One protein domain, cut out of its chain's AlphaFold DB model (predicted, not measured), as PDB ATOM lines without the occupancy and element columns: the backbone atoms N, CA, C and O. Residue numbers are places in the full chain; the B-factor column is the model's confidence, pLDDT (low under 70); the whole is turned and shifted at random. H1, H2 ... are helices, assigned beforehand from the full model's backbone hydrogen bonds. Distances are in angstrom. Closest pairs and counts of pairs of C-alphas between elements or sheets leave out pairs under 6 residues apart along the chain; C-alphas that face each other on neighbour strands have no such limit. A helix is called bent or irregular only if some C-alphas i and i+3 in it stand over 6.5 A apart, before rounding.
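What this domain is: This is residues 118 to 230 of the 625 residues of an uncharacterized protein of Oryza barthii (UniProt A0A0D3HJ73). The long helix H1 runs past one side of a body of crossed helices, with H4 in the middle of that body and H3 and H7 packed on H4 from different sides. H5 and H6 pack on H7 away from H1, while little H2 sits at the far end of H1, where the chain folds back towards H3; at the other end of H1, residues 118 to 123 stick out. The printed part has 113 residues with seven named helices, H1 to H7 in order along the chain, and no named strand; its class is all helix. The whole is compact, with a radius of gyration of the C-alphas of 14.3 A and spans of 43 by 35 by 26 A.

Where its parts are: H1, residues 118 to 142, is the longest helix and measures 36.6 A from C-alpha 118 at (123.265, 154.278, 141.320) to C-alpha 142 at (134.105, 127.623, 118.772). H2 is residues 144 to 147 and H3 residues 152 to 159. H4, residues 165 to 180, is 22.4 A long. H5 is residues 186 to 190, and H6, residues 193 to 204, is 16.7 A long. H7, residues 210 to 229, is 29.6 A long and ends with C-alpha 229 at (106.063, 125.219, 140.635); it is irregular, with C-alphas 225 and 228 7.4 A apart, and has a kink of 35 degrees near residue 223.

How they stand to each other: H1 touches H4 with residues 124 to 128 alone, about perpendicular at 83 degrees; the closest C-alphas, of Ser 128 and Ser 170, are 5.7 A apart. H1 touches H2 with residues 136 to 140 alone, closest at the C-alphas of Cys 140 and Val 147, 6.3 A. H3 and H4 form a helical hairpin: they touch, closest at the C-alphas of Ala 156 and Gly 171, 4.3 A, and run opposite ways at a tilt of 36 degrees, only just steep. H4 touches H7, the same way at a steep tilt of 47 degrees, with the C-alphas of Leu 169 and Ile 215 closest at 5.8 A. H7 touches H6 with residues 215 to 223 alone, opposite ways at a steep tilt of 52 degrees; the C-alphas of Leu 203 and Arg 216 are closest at 5.3 A. H7 touches H5 with residues 225 to 229 alone, closest at the C-alphas of Arg 186 and Leu 226, 5.8 A. H1 and H7 are apart. Every O i to N i+4 pair is within hydrogen-bond range in H1, H3, H4, H5 and H6, against 14 of 16 in H7; H2 is too short for such a pair.

The domain as a whole: The two C-alphas farthest apart, those of Ala 145 and Gly 208, are 44.5 A apart. The printed part has no cut, and its six links between helices are tight. The mean pLDDT of the printed part is 79.2, with values under 70 at residues 118 to 126, 140, 145 to 150 and 206 to 212.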
ATOM      1  N   CYS A 118     123.929 154.178 142.628       45.47
ATOM      2  CA  CYS A 118     123.265 154.278 141.320       45.47
ATOM      3  C   CYS A 118     124.262 154.249 140.143       45.47
ATOM      4  O   CYS A 118     124.046 153.513 139.187       45.47
ATOM      5  N   LYS A 119     125.393 154.967 140.243       44.66
ATOM      6  CA  LYS A 119     126.443 154.948 139.202       44.66
ATOM      7  C   LYS A 119     127.167 153.602 139.120       44.66
ATOM      8  O   LYS A 119     127.525 153.160 138.036       44.66
ATOM      9  N   LEU A 120     127.383 152.948 140.263       47.91
ATOM     10  CA  LEU A 120     127.985 151.612 140.308       47.91
ATOM     11  C   LEU A 120     127.027 150.533 139.783       47.91
ATOM     12  O   LEU A 120     127.487 149.566 139.183       47.91
ATOM     13  N   SER A 121     125.714 150.696 139.975       55.75
ATOM     14  CA  SER A 121     124.697 149.779 139.457       55.75
ATOM     15  C   SER A 121     124.626 149.827 137.937       55.75
ATOM     16  O   SER A 121     124.709 148.774 137.319       55.75
ATOM     17  N   GLU A 122     124.557 151.023 137.342       60.09
ATOM     18  CA  GLU A 122     124.527 151.183 135.880       60.09
ATOM     19  C   GLU A 122     125.761 150.558 135.220       60.09
ATOM     20  O   GLU A 122     125.641 149.816 134.249       60.09
ATOM     21  N   GLU A 123     126.944 150.770 135.801       61.94
ATOM     22  CA  GLU A 123     128.185 150.187 135.290       61.94
ATOM     23  C   GLU A 123     128.230 148.654 135.440       61.94
ATOM     24  O   GLU A 123     128.762 147.957 134.580       61.94
ATOM     25  N   ARG A 124     127.654 148.099 136.514       65.88
ATOM     26  CA  ARG A 124     127.545 146.641 136.715       65.88
ATOM     27  C   ARG A 124     126.531 145.996 135.760       65.88
ATOM     28  O   ARG A 124     126.759 144.883 135.281       65.88
ATOM     29  N   ASP A 125     125.434 146.685 135.462       66.50
ATOM     30  CA  ASP A 125     124.409 146.203 134.532       66.50
ATOM     31  C   ASP A 125     124.956 146.206 133.094       66.50
ATOM     32  O   ASP A 125     124.837 145.205 132.385       66.50
ATOM     33  N   ARG A 126     125.687 147.266 132.717       68.00
ATOM     34  CA  ARG A 126     126.455 147.358 131.465       68.00
ATOM     35  C   ARG A 126     127.445 146.194 131.326       68.00
ATOM     36  O   ARG A 126     127.399 145.461 130.338       68.00
ATOM     37  N   ARG A 127     128.247 145.934 132.369       71.88
ATOM     38  CA  ARG A 127     129.192 144.800 132.419       71.88
ATOM     39  C   ARG A 127     128.531 143.432 132.266       71.88
ATOM     40  O   ARG A 127     129.147 142.513 131.737       71.88
ATOM     41  N   SER A 128     127.295 143.264 132.732       73.00
ATOM     42  CA  SER A 128     126.581 141.983 132.619       73.00
ATOM     43  C   SER A 128     126.226 141.666 131.161       73.00
ATOM     44  O   SER A 128     126.341 140.519 130.728       73.00
ATOM     45  N   ILE A 129     125.865 142.691 130.383       75.19
ATOM     46  CA  ILE A 129     125.601 142.570 128.943       75.19
ATOM     47  C   ILE A 129     126.909 142.419 128.160       75.19
ATOM     48  O   ILE A 129     126.977 141.584 127.260       75.19
ATOM     49  N   GLU A 130     127.973 143.135 128.534       72.12
ATOM     50  CA  GLU A 130     129.312 142.919 127.960       72.12
ATOM     51  C   GLU A 130     129.771 141.465 128.141       72.12
ATOM     52  O   GLU A 130     130.217 140.832 127.184       72.12
ATOM     53  N   LYS A 131     129.590 140.895 129.345       77.69
ATOM     54  CA  LYS A 131     129.878 139.478 129.625       77.69
ATOM     55  C   LYS A 131     129.054 138.539 128.738       77.69
ATOM     56  O   LYS A 131     129.587 137.537 128.271       77.69
ATOM     57  N   TYR A 132     127.785 138.854 128.471       77.88
ATOM     58  CA  TYR A 132     126.959 138.081 127.539       77.88
ATOM     59  C   TYR A 132     127.477 138.149 126.096       77.88
ATOM     60  O   TYR A 132     127.548 137.123 125.414       77.88
ATOM     61  N   LEU A 133     127.854 139.337 125.620       73.94
ATOM     62  CA  LEU A 133     128.414 139.512 124.278       73.94
ATOM     63  C   LEU A 133     129.733 138.754 124.143       73.94
ATOM     64  O   LEU A 133     129.926 138.037 123.163       73.94
ATOM     65  N   GLN A 134     130.601 138.835 125.153       76.75
ATOM     66  CA  GLN A 134     131.834 138.061 125.197       76.75
ATOM     67  C   GLN A 134     131.551 136.552 125.185       76.75
ATOM     68  O   GLN A 134     132.119 135.840 124.359       76.75
ATOM     69  N   TYR A 135     130.630 136.072 126.025       77.44
ATOM     70  CA  TYR A 135     130.200 134.671 126.042       77.44
ATOM     71  C   TYR A 135     129.706 134.213 124.664       77.44
ATOM     72  O   TYR A 135     130.101 133.155 124.173       77.44
ATOM     73  N   THR A 136     128.886 135.033 124.009       72.31
ATOM     74  CA  THR A 136     128.351 134.736 122.679       72.31
ATOM     75  C   THR A 136     129.472 134.688 121.645       72.31
ATOM     76  O   THR A 136     129.552 133.719 120.901       72.31
ATOM     77  N   ARG A 137     130.403 135.654 121.643       71.81
ATOM     78  CA  ARG A 137     131.570 135.659 120.741       71.81
ATOM     79  C   ARG A 137     132.461 134.440 120.932       71.81
ATOM     80  O   ARG A 137     132.874 133.832 119.949       71.81
ATOM     81  N   GLU A 138     132.748 134.070 122.177       78.81
ATOM     82  CA  GLU A 138     133.540 132.881 122.492       78.81
ATOM     83  C   GLU A 138     132.850 131.603 122.008       78.81
ATOM     84  O   GLU A 138     133.516 130.695 121.509       78.81
ATOM     85  N   LYS A 139     131.519 131.536 122.105       73.62
ATOM     86  CA  LYS A 139     130.726 130.408 121.610       73.62
ATOM     87  C   LYS A 139     130.683 130.372 120.078       73.62
ATOM     88  O   LYS A 139     130.970 129.320 119.513       73.62
ATOM     89  N   CYS A 140     130.458 131.517 119.421       69.88
ATOM     90  CA  CYS A 140     130.537 131.683 117.963       69.88
ATOM     91  C   CYS A 140     131.901 131.254 117.411       69.88
ATOM     92  O   CYS A 140     131.972 130.599 116.377       69.88
ATOM     93  N   ALA A 141     132.987 131.635 118.094       75.06
ATOM     94  CA  ALA A 141     134.350 131.317 117.678       75.06
ATOM     95  C   ALA A 141     134.658 129.814 117.765       75.06
ATOM     96  O   ALA A 141     135.523 129.327 117.039       75.06
ATOM     97  N   ARG A 142     133.971 129.082 118.651       79.44
ATOM     98  CA  ARG A 142     134.105 127.623 118.772       79.44
ATOM     99  C   ARG A 142     133.251 126.891 117.745       79.44
ATOM    100  O   ARG A 142     133.757 125.989 117.090       79.44
ATOM    101  N   ASP A 143     131.979 127.263 117.631       76.69
ATOM    102  CA  ASP A 143     131.046 126.678 116.672       76.69
ATOM    103  C   ASP A 143     129.891 127.662 116.376       76.69
ATOM    104  O   ASP A 143     129.086 127.954 117.270       76.69
ATOM    105  N   PRO A 144     129.770 128.160 115.131       70.50
ATOM    106  CA  PRO A 144     128.685 129.049 114.725       70.50
ATOM    107  C   PRO A 144     127.280 128.460 114.928       70.50
ATOM    108  O   PRO A 144     126.337 129.217 115.146       70.50
ATOM    109  N   ALA A 145     127.120 127.130 114.900       69.62
ATOM    110  CA  ALA A 145     125.821 126.477 115.076       69.62
ATOM    111  C   ALA A 145     125.318 126.514 116.535       69.62
ATOM    112  O   ALA A 145     124.120 126.397 116.788       69.62
ATOM    113  N   LEU A 146     126.206 126.727 117.515       60.16
ATOM    114  CA  LEU A 146     125.851 126.783 118.942       60.16
ATOM    115  C   LEU A 146     125.125 128.076 119.358       60.16
ATOM    116  O   LEU A 146     124.665 128.174 120.499       60.16
ATOM    117  N   VAL A 147     125.046 129.061 118.460       60.66
ATOM    118  CA  VAL A 147     124.466 130.392 118.703       60.66
ATOM    119  C   VAL A 147     122.944 130.378 118.569       60.66
ATOM    120  O   VAL A 147     122.250 131.120 119.260       60.66
ATOM    121  N   GLU A 148     122.413 129.483 117.735       54.50
ATOM    122  CA  GLU A 148     120.989 129.422 117.378       54.50
ATOM    123  C   GLU A 148     120.081 129.046 118.573       54.50
ATOM    124  O   GLU A 148     118.866 129.216 118.518       54.50
ATOM    125  N   GLY A 149     120.670 128.605 119.696       56.44
ATOM    126  CA  GLY A 149     119.975 128.281 120.947       56.44
ATOM    127  C   GLY A 149     120.356 129.123 122.172       56.44
ATOM    128  O   GLY A 149     119.831 128.861 123.255       56.44
ATOM    129  N   THR A 150     121.262 130.103 122.059       66.06
ATOM    130  CA  THR A 150     121.653 130.960 123.194       66.06
ATOM    131  C   THR A 150     120.834 132.233 123.237       66.06
ATOM    132  O   THR A 150     121.091 133.172 122.490       66.06
ATOM    133  N   SER A 151     119.873 132.284 124.154       80.56
ATOM    134  CA  SER A 151     119.172 133.517 124.485       80.56
ATOM    135  C   SER A 151     119.830 134.215 125.678       80.56
ATOM    136  O   SER A 151     120.483 133.595 126.525       80.56
ATOM    137  N   LEU A 152     119.601 135.523 125.792       81.31
ATOM    138  CA  LEU A 152     120.002 136.304 126.964       81.31
ATOM    139  C   LEU A 152     119.381 135.734 128.258       81.31
ATOM    140  O   LEU A 152     120.010 135.748 129.316       81.31
ATOM    141  N   LEU A 153     118.179 135.151 128.154       84.12
ATOM    142  CA  LEU A 153     117.511 134.435 129.237       84.12
ATOM    143  C   LEU A 153     118.257 133.149 129.624       84.12
ATOM    144  O   LEU A 153     118.490 132.925 130.810       84.12
ATOM    145  N   SER A 154     118.673 132.316 128.657       86.06
ATOM    146  CA  SER A 154     119.441 131.099 128.966       86.06
ATOM    147  C   SER A 154     120.783 131.429 129.613       86.06
ATOM    148  O   SER A 154     121.161 130.773 130.579       86.06
ATOM    149  N   PHE A 155     121.454 132.492 129.154       87.00
ATOM    150  CA  PHE A 155     122.686 132.981 129.775       87.00
ATOM    151  C   PHE A 155     122.457 133.431 131.226       87.00
ATOM    152  O   PHE A 155     123.178 133.004 132.124       87.00
ATOM    153  N   ALA A 156     121.410 134.218 131.489       87.81
ATOM    154  CA  ALA A 156     121.081 134.650 132.847       87.81
ATOM    155  C   ALA A 156     120.780 133.466 133.788       87.81
ATOM    156  O   ALA A 156     121.187 133.473 134.951       87.81
ATOM    157  N   VAL A 157     120.116 132.418 133.283       89.56
ATOM    158  CA  VAL A 157     119.880 131.169 134.028       89.56
ATOM    159  C   VAL A 157     121.181 130.389 134.272       89.56
ATOM    160  O   VAL A 157     121.337 129.818 135.352       89.56
ATOM    161  N   GLU A 158     122.116 130.359 133.317       88.25
ATOM    162  CA  GLU A 158     123.442 129.735 133.482       88.25
ATOM    163  C   GLU A 158     124.268 130.441 134.570       88.25
ATOM    164  O   GLU A 158     124.901 129.778 135.394       88.25
ATOM    165  N   LEU A 159     124.199 131.774 134.652       89.31
ATOM    166  CA  LEU A 159     124.901 132.551 135.679       89.31
ATOM    167  C   LEU A 159     124.466 132.202 137.114       89.31
ATOM    168  O   LEU A 159     125.279 132.304 138.037       89.31
ATOM    169  N   LEU A 160     123.239 131.703 137.321       89.75
ATOM    170  CA  LEU A 160     122.796 131.216 138.635       89.75
ATOM    171  C   LEU A 160     123.605 130.008 139.144       89.75
ATOM    172  O   LEU A 160     123.618 129.751 140.350       89.75
ATOM    173  N   ASP A 161     124.303 129.273 138.273       87.25
ATOM    174  CA  ASP A 161     125.209 128.186 138.670       87.25
ATOM    175  C   ASP A 161     126.637 128.670 138.976       87.25
ATOM    176  O   ASP A 161     127.417 127.925 139.575       87.25
ATOM    177  N   SER A 162     127.007 129.906 138.613       87.50
ATOM    178  CA  SER A 162     128.395 130.381 138.731       87.50
ATOM    179  C   SER A 162     128.848 130.448 140.185       87.50
ATOM    180  O   SER A 162     128.153 131.001 141.028       87.50
ATOM    181  N   LYS A 163     130.039 129.940 140.513       85.56
ATOM    182  CA  LYS A 163     130.600 130.061 141.873       85.56
ATOM    183  C   LYS A 163     130.925 131.511 142.251       85.56
ATOM    184  O   LYS A 163     131.056 131.802 143.435       85.56
ATOM    185  N   SER A 164     131.057 132.396 141.262       86.88
ATOM    186  CA  SER A 164     131.267 133.825 141.478       86.88
ATOM    187  C   SER A 164     129.975 134.484 141.956       86.88
ATOM    188  O   SER A 164     128.918 134.337 141.342       86.88
ATOM    189  N   GLN A 165     130.065 135.227 143.056       82.56
ATOM    190  CA  GLN A 165     128.944 135.992 143.594       82.56
ATOM    191  C   GLN A 165     128.535 137.140 142.664       82.56
ATOM    192  O   GLN A 165     127.346 137.415 142.526       82.56
ATOM    193  N   GLU A 166     129.501 137.755 141.977       82.31
ATOM    194  CA  GLU A 166     129.242 138.810 140.994       82.31
ATOM    195  C   GLU A 166     128.450 138.266 139.800       82.31
ATOM    196  O   GLU A 166     127.458 138.862 139.396       82.31
ATOM    197  N   ASP A 167     128.829 137.096 139.282       86.06
ATOM    198  CA  ASP A 167     128.101 136.457 138.181       86.06
ATOM    199  C   ASP A 167     126.691 136.046 138.611       86.06
ATOM    200  O   ASP A 167     125.730 136.269 137.878       86.06
ATOM    201  N   PHE A 168     126.549 135.490 139.820       88.56
ATOM    202  CA  PHE A 168     125.241 135.151 140.376       88.56
ATOM    203  C   PHE A 168     124.340 136.388 140.493       88.56
ATOM    204  O   PHE A 168     123.174 136.334 140.098       88.56
ATOM    205  N   LEU A 169     124.876 137.502 141.003       85.06
ATOM    206  CA  LEU A 169     124.164 138.774 141.107       85.06
ATOM    207  C   LEU A 169     123.750 139.298 139.724       85.06
ATOM    208  O   LEU A 169     122.582 139.635 139.534       85.06
ATOM    209  N   SER A 170     124.663 139.299 138.746       83.44
ATOM    210  CA  SER A 170     124.370 139.660 137.352       83.44
ATOM    211  C   SER A 170     123.226 138.821 136.776       83.44
ATOM    212  O   SER A 170     122.255 139.371 136.255       83.44
ATOM    213  N   GLY A 171     123.285 137.494 136.937       88.31
ATOM    214  CA  GLY A 171     122.226 136.585 136.497       88.31
ATOM    215  C   GLY A 171     120.887 136.869 137.177       88.31
ATOM    216  O   GLY A 171     119.855 136.950 136.512       88.31
ATOM    217  N   ALA A 172     120.895 137.092 138.493       88.88
ATOM    218  CA  ALA A 172     119.695 137.407 139.259       88.88
ATOM    219  C   ALA A 172     119.053 138.743 138.837       88.88
ATOM    220  O   ALA A 172     117.830 138.820 138.723       88.88
ATOM    221  N   ARG A 173     119.846 139.785 138.547       84.56
ATOM    222  CA  ARG A 173     119.333 141.071 138.038       84.56
ATOM    223  C   ARG A 173     118.673 140.928 136.674       84.56
ATOM    224  O   ARG A 173     117.554 141.401 136.483       84.56
ATOM    225  N   MET A 174     119.344 140.243 135.748       83.62
ATOM    226  CA  MET A 174     118.808 139.993 134.409       83.62
ATOM    227  C   MET A 174     117.480 139.232 134.493       83.62
ATOM    228  O   MET A 174     116.500 139.630 133.866       83.62
ATOM    229  N   LEU A 175     117.414 138.194 135.333       87.62
ATOM    230  CA  LEU A 175     116.193 137.419 135.564       87.62
ATOM    231  C   LEU A 175     115.066 138.232 136.199       87.62
ATOM    232  O   LEU A 175     113.930 138.120 135.747       87.62
ATOM    233  N   ASP A 176     115.348 139.066 137.203       84.75
ATOM    234  CA  ASP A 176     114.327 139.959 137.765       84.75
ATOM    235  C   ASP A 176     113.775 140.913 136.697       84.75
ATOM    236  O   ASP A 176     112.564 141.129 136.623       84.75
ATOM    237  N   GLY A 177     114.648 141.437 135.831       79.12
ATOM    238  CA  GLY A 177     114.254 142.246 134.684       79.12
ATOM    239  C   GLY A 177     113.349 141.484 133.718       79.12
ATOM    240  O   GLY A 177     112.275 141.980 133.389       79.12
ATOM    241  N   PHE A 178     113.717 140.266 133.322       82.44
ATOM    242  CA  PHE A 178     112.896 139.417 132.451       82.44
ATOM    243  C   PHE A 178     111.514 139.126 133.045       82.44
ATOM    244  O   PHE A 178     110.499 139.334 132.380       82.44
ATOM    245  N   ILE A 179     111.457 138.751 134.326       84.06
ATOM    246  CA  ILE A 179     110.198 138.499 135.041       84.06
ATOM    247  C   ILE A 179     109.313 139.755 135.043       84.06
ATOM    248  O   ILE A 179     108.099 139.663 134.858       84.06
ATOM    249  N   ASN A 180     109.900 140.947 135.194       79.12
ATOM    250  CA  ASN A 180     109.155 142.210 135.150       79.12
ATOM    251  C   ASN A 180     108.564 142.531 133.773       79.12
ATOM    252  O   ASN A 180     107.554 143.230 133.707       79.12
ATOM    253  N   HIS A 181     109.166 142.014 132.701       77.69
ATOM    254  CA  HIS A 181     108.666 142.153 131.332       77.69
ATOM    255  C   HIS A 181     107.724 141.008 130.920       77.69
ATOM    256  O   HIS A 181     107.193 141.029 129.814       77.69
ATOM    257  N   GLY A 182     107.455 140.048 131.815       77.75
ATOM    258  CA  GLY A 182     106.528 138.940 131.571       77.75
ATOM    259  C   GLY A 182     107.149 137.727 130.876       77.75
ATOM    260  O   GLY A 182     106.406 136.857 130.426       77.75
ATOM    261  N   GLU A 183     108.478 137.649 130.801       81.94
ATOM    262  CA  GLU A 183     109.186 136.486 130.262       81.94
ATOM    263  C   GLU A 183     109.123 135.296 131.230       81.94
ATOM    264  O   GLU A 183     109.327 135.440 132.441       81.94
ATOM    265  N   ASP A 184     108.878 134.095 130.701       81.88
ATOM    266  CA  ASP A 184     108.755 132.879 131.511       81.88
ATOM    267  C   ASP A 184     110.113 132.187 131.722       81.88
ATOM    268  O   ASP A 184     110.512 131.272 130.998       81.88
ATOM    269  N   ALA A 185     110.821 132.593 132.777       83.50
ATOM    270  CA  ALA A 185     112.049 131.930 133.222       83.50
ATOM    271  C   ALA A 185     111.793 130.615 133.991       83.50
ATOM    272  O   ALA A 185     112.738 129.878 134.307       83.50
ATOM    273  N   ARG A 186     110.534 130.300 134.334       83.75
ATOM    274  CA  ARG A 186     110.207 129.259 135.318       83.75
ATOM    275  C   ARG A 186     110.611 127.880 134.839       83.75
ATOM    276  O   ARG A 186     111.213 127.119 135.593       83.75
ATOM    277  N   THR A 187     110.317 127.564 133.581       83.81
ATOM    278  CA  THR A 187     110.604 126.243 133.003       83.81
ATOM    279  C   THR A 187     112.100 125.925 132.987       83.81
ATOM    280  O   THR A 187     112.487 124.779 133.217       83.81
ATOM    281  N   LEU A 188     112.952 126.932 132.775       85.06
ATOM    282  CA  LEU A 188     114.405 126.775 132.743       85.06
ATOM    283  C   LEU A 188     114.993 126.627 134.150       85.06
ATOM    284  O   LEU A 188     115.831 125.753 134.376       85.06
ATOM    285  N   ILE A 189     114.530 127.430 135.110       89.00
ATOM    286  CA  ILE A 189     115.063 127.403 136.479       89.00
ATOM    287  C   ILE A 189     114.573 126.159 137.235       89.00
ATOM    288  O   ILE A 189     115.377 125.473 137.870       89.00
ATOM    289  N   LEU A 190     113.284 125.808 137.127       89.31
ATOM    290  CA  LEU A 190     112.691 124.666 137.841       89.31
ATOM    291  C   LEU A 190     113.236 123.305 137.380       89.31
ATOM    292  O   LEU A 190     113.192 122.345 138.148       89.31
ATOM    293  N   ARG A 191     113.802 123.213 136.167       87.50
ATOM    294  CA  ARG A 191     114.514 122.009 135.692       87.50
ATOM    295  C   ARG A 191     115.756 121.684 136.524       87.50
ATOM    296  O   ARG A 191     116.175 120.531 136.560       87.50
ATOM    297  N   SER A 192     116.343 122.674 137.197       88.44
ATOM    298  CA  SER A 192     117.598 122.527 137.929       88.44
ATOM    299  C   SER A 192     117.381 122.681 139.430       88.44
ATOM    300  O   SER A 192     117.356 123.791 139.964       88.44
ATOM    301  N   ARG A 193     117.319 121.555 140.152       88.06
ATOM    302  CA  ARG A 193     117.187 121.551 141.621       88.06
ATOM    303  C   ARG A 193     118.268 122.394 142.308       88.06
ATOM    304  O   ARG A 193     117.976 123.086 143.274       88.06
ATOM    305  N   THR A 194     119.496 122.364 141.799       89.38
ATOM    306  CA  THR A 194     120.631 123.136 142.330       89.38
ATOM    307  C   THR A 194     120.400 124.646 142.286       89.38
ATOM    308  O   THR A 194     120.709 125.318 143.263       89.38
ATOM    309  N   LYS A 195     119.798 125.176 141.211       91.31
ATOM    310  CA  LYS A 195     119.501 126.613 141.064       91.31
ATOM    311  C   LYS A 195     118.447 127.053 142.065       91.31
ATOM    312  O   LYS A 195     118.634 128.041 142.766       91.31
ATOM    313  N   VAL A 196     117.366 126.278 142.171       91.62
ATOM    314  CA  VAL A 196     116.284 126.545 143.127       91.62
ATOM    315  C   VAL A 196     116.794 126.452 144.568       91.62
ATOM    316  O   VAL A 196     116.503 127.335 145.368       91.62
ATOM    317  N   GLN A 197     117.599 125.433 144.894       91.69
ATOM    318  CA  GLN A 197     118.201 125.301 146.222       91.69
ATOM    319  C   GLN A 197     119.126 126.480 146.528       91.69
ATOM    320  O   GLN A 197     119.022 127.061 147.597       91.69
ATOM    321  N   ARG A 198     119.973 126.889 145.580       90.06
ATOM    322  CA  ARG A 198     120.876 128.022 145.781       90.06
ATOM    323  C   ARG A 198     120.123 129.328 146.014       90.06
ATOM    324  O   ARG A 198     120.472 130.059 146.930       90.06
ATOM    325  N   LEU A 199     119.074 129.599 145.234       92.12
ATOM    326  CA  LEU A 199     118.198 130.747 145.473       92.12
ATOM    327  C   LEU A 199     117.622 130.688 146.895       92.12
ATOM    328  O   LEU A 199     117.743 131.657 147.638       92.12
ATOM    329  N   LEU A 200     117.065 129.541 147.308       90.81
ATOM    330  CA  LEU A 200     116.538 129.328 148.662       90.81
ATOM    331  C   LEU A 200     117.594 129.512 149.759       90.81
ATOM    332  O   LEU A 200     117.283 130.076 150.808       90.81
ATOM    333  N   ASP A 201     118.824 129.064 149.546       88.31
ATOM    334  CA  ASP A 201     119.912 129.244 150.503       88.31
ATOM    335  C   ASP A 201     120.242 130.738 150.647       88.31
ATOM    336  O   ASP A 201     120.335 131.236 151.771       88.31
ATOM    337  N   THR A 202     120.287 131.486 149.538       87.62
ATOM    338  CA  THR A 202     120.482 132.945 149.547       87.62
ATOM    339  C   THR A 202     119.350 133.688 150.265       87.62
ATOM    340  O   THR A 202     119.600 134.663 150.970       87.62
ATOM    341  N   LEU A 203     118.097 133.217 150.172       86.50
ATOM    342  CA  LEU A 203     116.979 133.781 150.951       86.50
ATOM    343  C   LEU A 203     117.227 133.688 152.465       86.50
ATOM    344  O   LEU A 203     116.827 134.583 153.215       86.50
ATOM    345  N   GLY A 204     117.846 132.589 152.904       78.44
ATOM    346  CA  GLY A 204     118.138 132.300 154.306       78.44
ATOM    347  C   GLY A 204     119.377 133.014 154.854       78.44
ATOM    348  O   GLY A 204     119.523 133.128 156.074       78.44
ATOM    349  N   GLN A 205     120.251 133.526 153.986       77.56
ATOM    350  CA  GLN A 205     121.434 134.274 154.400       77.56
ATOM    351  C   GLN A 205     121.042 135.644 154.978       77.56
ATOM    352  O   GLN A 205     120.177 136.356 154.469       77.56
ATOM    353  N   ARG A 206     121.661 135.992 156.108       63.50
ATOM    354  CA  ARG A 206     121.490 137.267 156.822       63.50
ATOM    355  C   ARG A 206     122.846 137.919 157.027       63.50
ATOM    356  O   ARG A 206     123.302 138.061 158.158       63.50
ATOM    357  N   SER A 207     123.533 138.224 155.945       55.59
ATOM    358  CA  SER A 207     124.756 139.015 156.007       55.59
ATOM    359  C   SER A 207     124.437 140.504 155.881       55.59
ATOM    360  O   SER A 207     123.349 140.894 155.455       55.59
ATOM    361  N   GLY A 208     125.364 141.324 156.374       56.25
ATOM    362  CA  GLY A 208     125.243 142.780 156.439       56.25
ATOM    363  C   GLY A 208     125.994 143.516 155.332       56.25
ATOM    364  O   GLY A 208     126.257 144.698 155.512       56.25
ATOM    365  N   ASP A 209     126.388 142.827 154.256       59.50
ATOM    366  CA  ASP A 209     126.981 143.462 153.075       59.50
ATOM    367  C   ASP A 209     125.877 143.938 152.115       59.50
ATOM    368  O   ASP A 209     124.840 143.281 151.984       59.50
ATOM    369  N   ASP A 210     126.092 145.064 151.438       60.31
ATOM    370  CA  ASP A 210     125.094 145.678 150.550       60.31
ATOM    371  C   ASP A 210     124.760 144.751 149.367       60.31
ATOM    372  O   ASP A 210     123.587 144.578 149.017       60.31
ATOM    373  N   ASP A 211     125.778 144.092 148.798       61.94
ATOM    374  CA  ASP A 211     125.603 143.130 147.703       61.94
ATOM    375  C   ASP A 211     124.790 141.909 148.179       61.94
ATOM    376  O   ASP A 211     123.912 141.427 147.467       61.94
ATOM    377  N   ASP A 212     124.984 141.441 149.413       69.06
ATOM    378  CA  ASP A 212     124.213 140.323 149.962       69.06
ATOM    379  C   ASP A 212     122.736 140.679 150.193       69.06
ATOM    380  O   ASP A 212     121.843 139.857 149.955       69.06
ATOM    381  N   VAL A 213     122.457 141.914 150.624       73.38
ATOM    382  CA  VAL A 213     121.087 142.426 150.775       73.38
ATOM    383  C   VAL A 213     120.387 142.487 149.418       73.38
ATOM    384  O   VAL A 213     119.231 142.061 149.299       73.38
ATOM    385  N   GLU A 214     121.081 142.968 148.386       78.19
ATOM    386  CA  GLU A 214     120.545 143.035 147.030       78.19
ATOM    387  C   GLU A 214     120.290 141.638 146.454       78.19
ATOM    388  O   GLU A 214     119.186 141.355 145.978       78.19
ATOM    389  N   ILE A 215     121.272 140.737 146.547       82.25
ATOM    390  CA  ILE A 215     121.141 139.364 146.057       82.25
ATOM    391  C   ILE A 215     119.976 138.665 146.764       82.25
ATOM    392  O   ILE A 215     119.177 137.981 146.113       82.25
ATOM    393  N   ARG A 216     119.818 138.855 148.080       86.31
ATOM    394  CA  ARG A 216     118.691 138.305 148.841       86.31
ATOM    395  C   ARG A 216     117.353 138.854 148.354       86.31
ATOM    396  O   ARG A 216     116.392 138.091 148.222       86.31
ATOM    397  N   TRP A 217     117.271 140.151 148.064       84.25
ATOM    398  CA  TRP A 217     116.059 140.784 147.541       84.25
ATOM    399  C   TRP A 217     115.702 140.283 146.134       84.25
ATOM    400  O   TRP A 217     114.556 139.884 145.911       84.25
ATOM    401  N   LEU A 218     116.669 140.220 145.214       86.50
ATOM    402  CA  LEU A 218     116.478 139.684 143.859       86.50
ATOM    403  C   LEU A 218     116.053 138.217 143.908       86.50
ATOM    404  O   LEU A 218     115.042 137.838 143.318       86.50
ATOM    405  N   SER A 219     116.763 137.406 144.694       91.12
ATOM    406  CA  SER A 219     116.438 135.990 144.884       91.12
ATOM    407  C   SER A 219     115.024 135.824 145.432       91.12
ATOM    408  O   SER A 219     114.283 134.961 144.974       91.12
ATOM    409  N   THR A 220     114.604 136.683 146.363       90.50
ATOM    410  CA  THR A 220     113.241 136.673 146.911       90.50
ATOM    411  C   THR A 220     112.192 136.932 145.825       90.50
ATOM    412  O   THR A 220     111.169 136.249 145.792       90.50
ATOM    413  N   ARG A 221     112.433 137.876 144.909       89.19
ATOM    414  CA  ARG A 221     111.504 138.182 143.809       89.19
ATOM    415  C   ARG A 221     111.441 137.069 142.770       89.19
ATOM    416  O   ARG A 221     110.343 136.671 142.388       89.19
ATOM    417  N   ILE A 222     112.591 136.522 142.386       91.69
ATOM    418  CA  ILE A 222     112.673 135.358 141.495       91.69
ATOM    419  C   ILE A 222     111.926 134.176 142.126       91.69
ATOM    420  O   ILE A 222     111.069 133.566 141.494       91.69
ATOM    421  N   MET A 223     112.163 133.891 143.410       93.38
ATOM    422  CA  MET A 223     111.471 132.818 144.129       93.38
ATOM    423  C   MET A 223     109.968 133.058 144.262       93.38
ATOM    424  O   MET A 223     109.200 132.103 144.177       93.38
ATOM    425  N   ALA A 224     109.527 134.308 144.431       91.94
ATOM    426  CA  ALA A 224     108.110 134.645 144.405       91.94
ATOM    427  C   ALA A 224     107.485 134.311 143.052       91.94
ATOM    428  O   ALA A 224     106.334 133.890 143.023       91.94
ATOM    429  N   ASP A 225     108.205 134.440 141.938       90.69
ATOM    430  CA  ASP A 225     107.709 134.001 140.635       90.69
ATOM    431  C   ASP A 225     107.669 132.465 140.506       90.69
ATOM    432  O   ASP A 225     106.653 131.906 140.092       90.69
ATOM    433  N   LEU A 226     108.714 131.776 140.971       92.38
ATOM    434  CA  LEU A 226     108.874 130.320 140.855       92.38
ATOM    435  C   LEU A 226     108.003 129.491 141.814       92.38
ATOM    436  O   LEU A 226     107.765 128.312 141.549       92.38
ATOM    437  N   ALA A 227     107.551 130.074 142.927       93.00
ATOM    438  CA  ALA A 227     106.949 129.369 144.064       93.00
ATOM    439  C   ALA A 227     105.796 128.414 143.705       93.00
ATOM    440  O   ALA A 227     105.686 127.346 144.301       93.00
ATOM    441  N   ASP A 228     104.974 128.760 142.711       89.06
ATOM    442  CA  ASP A 228     103.837 127.935 142.270       89.06
ATOM    443  C   ASP A 228     104.266 126.568 141.694       89.06
ATOM    444  O   ASP A 228     103.476 125.627 141.673       89.06
ATOM    445  N   GLY A 229     105.511 126.447 141.216       89.38
ATOM    446  CA  GLY A 229     106.063 125.219 140.635       89.38
ATOM    447  C   GLY A 229     106.919 124.387 141.595       89.38
ATOM    448  O   GLY A 229     107.522 123.401 141.173       89.38
ATOM    449  N   ILE A 230     107.012 124.776 142.871       92.62
ATOM    450  CA  ILE A 230     107.926 124.163 143.842       92.62
ATOM    451  C   ILE A 230     107.170 123.226 144.783       92.62
ATOM    452  O   ILE A 230     106.170 123.597 145.391       92.62
TER     453      ILE A 230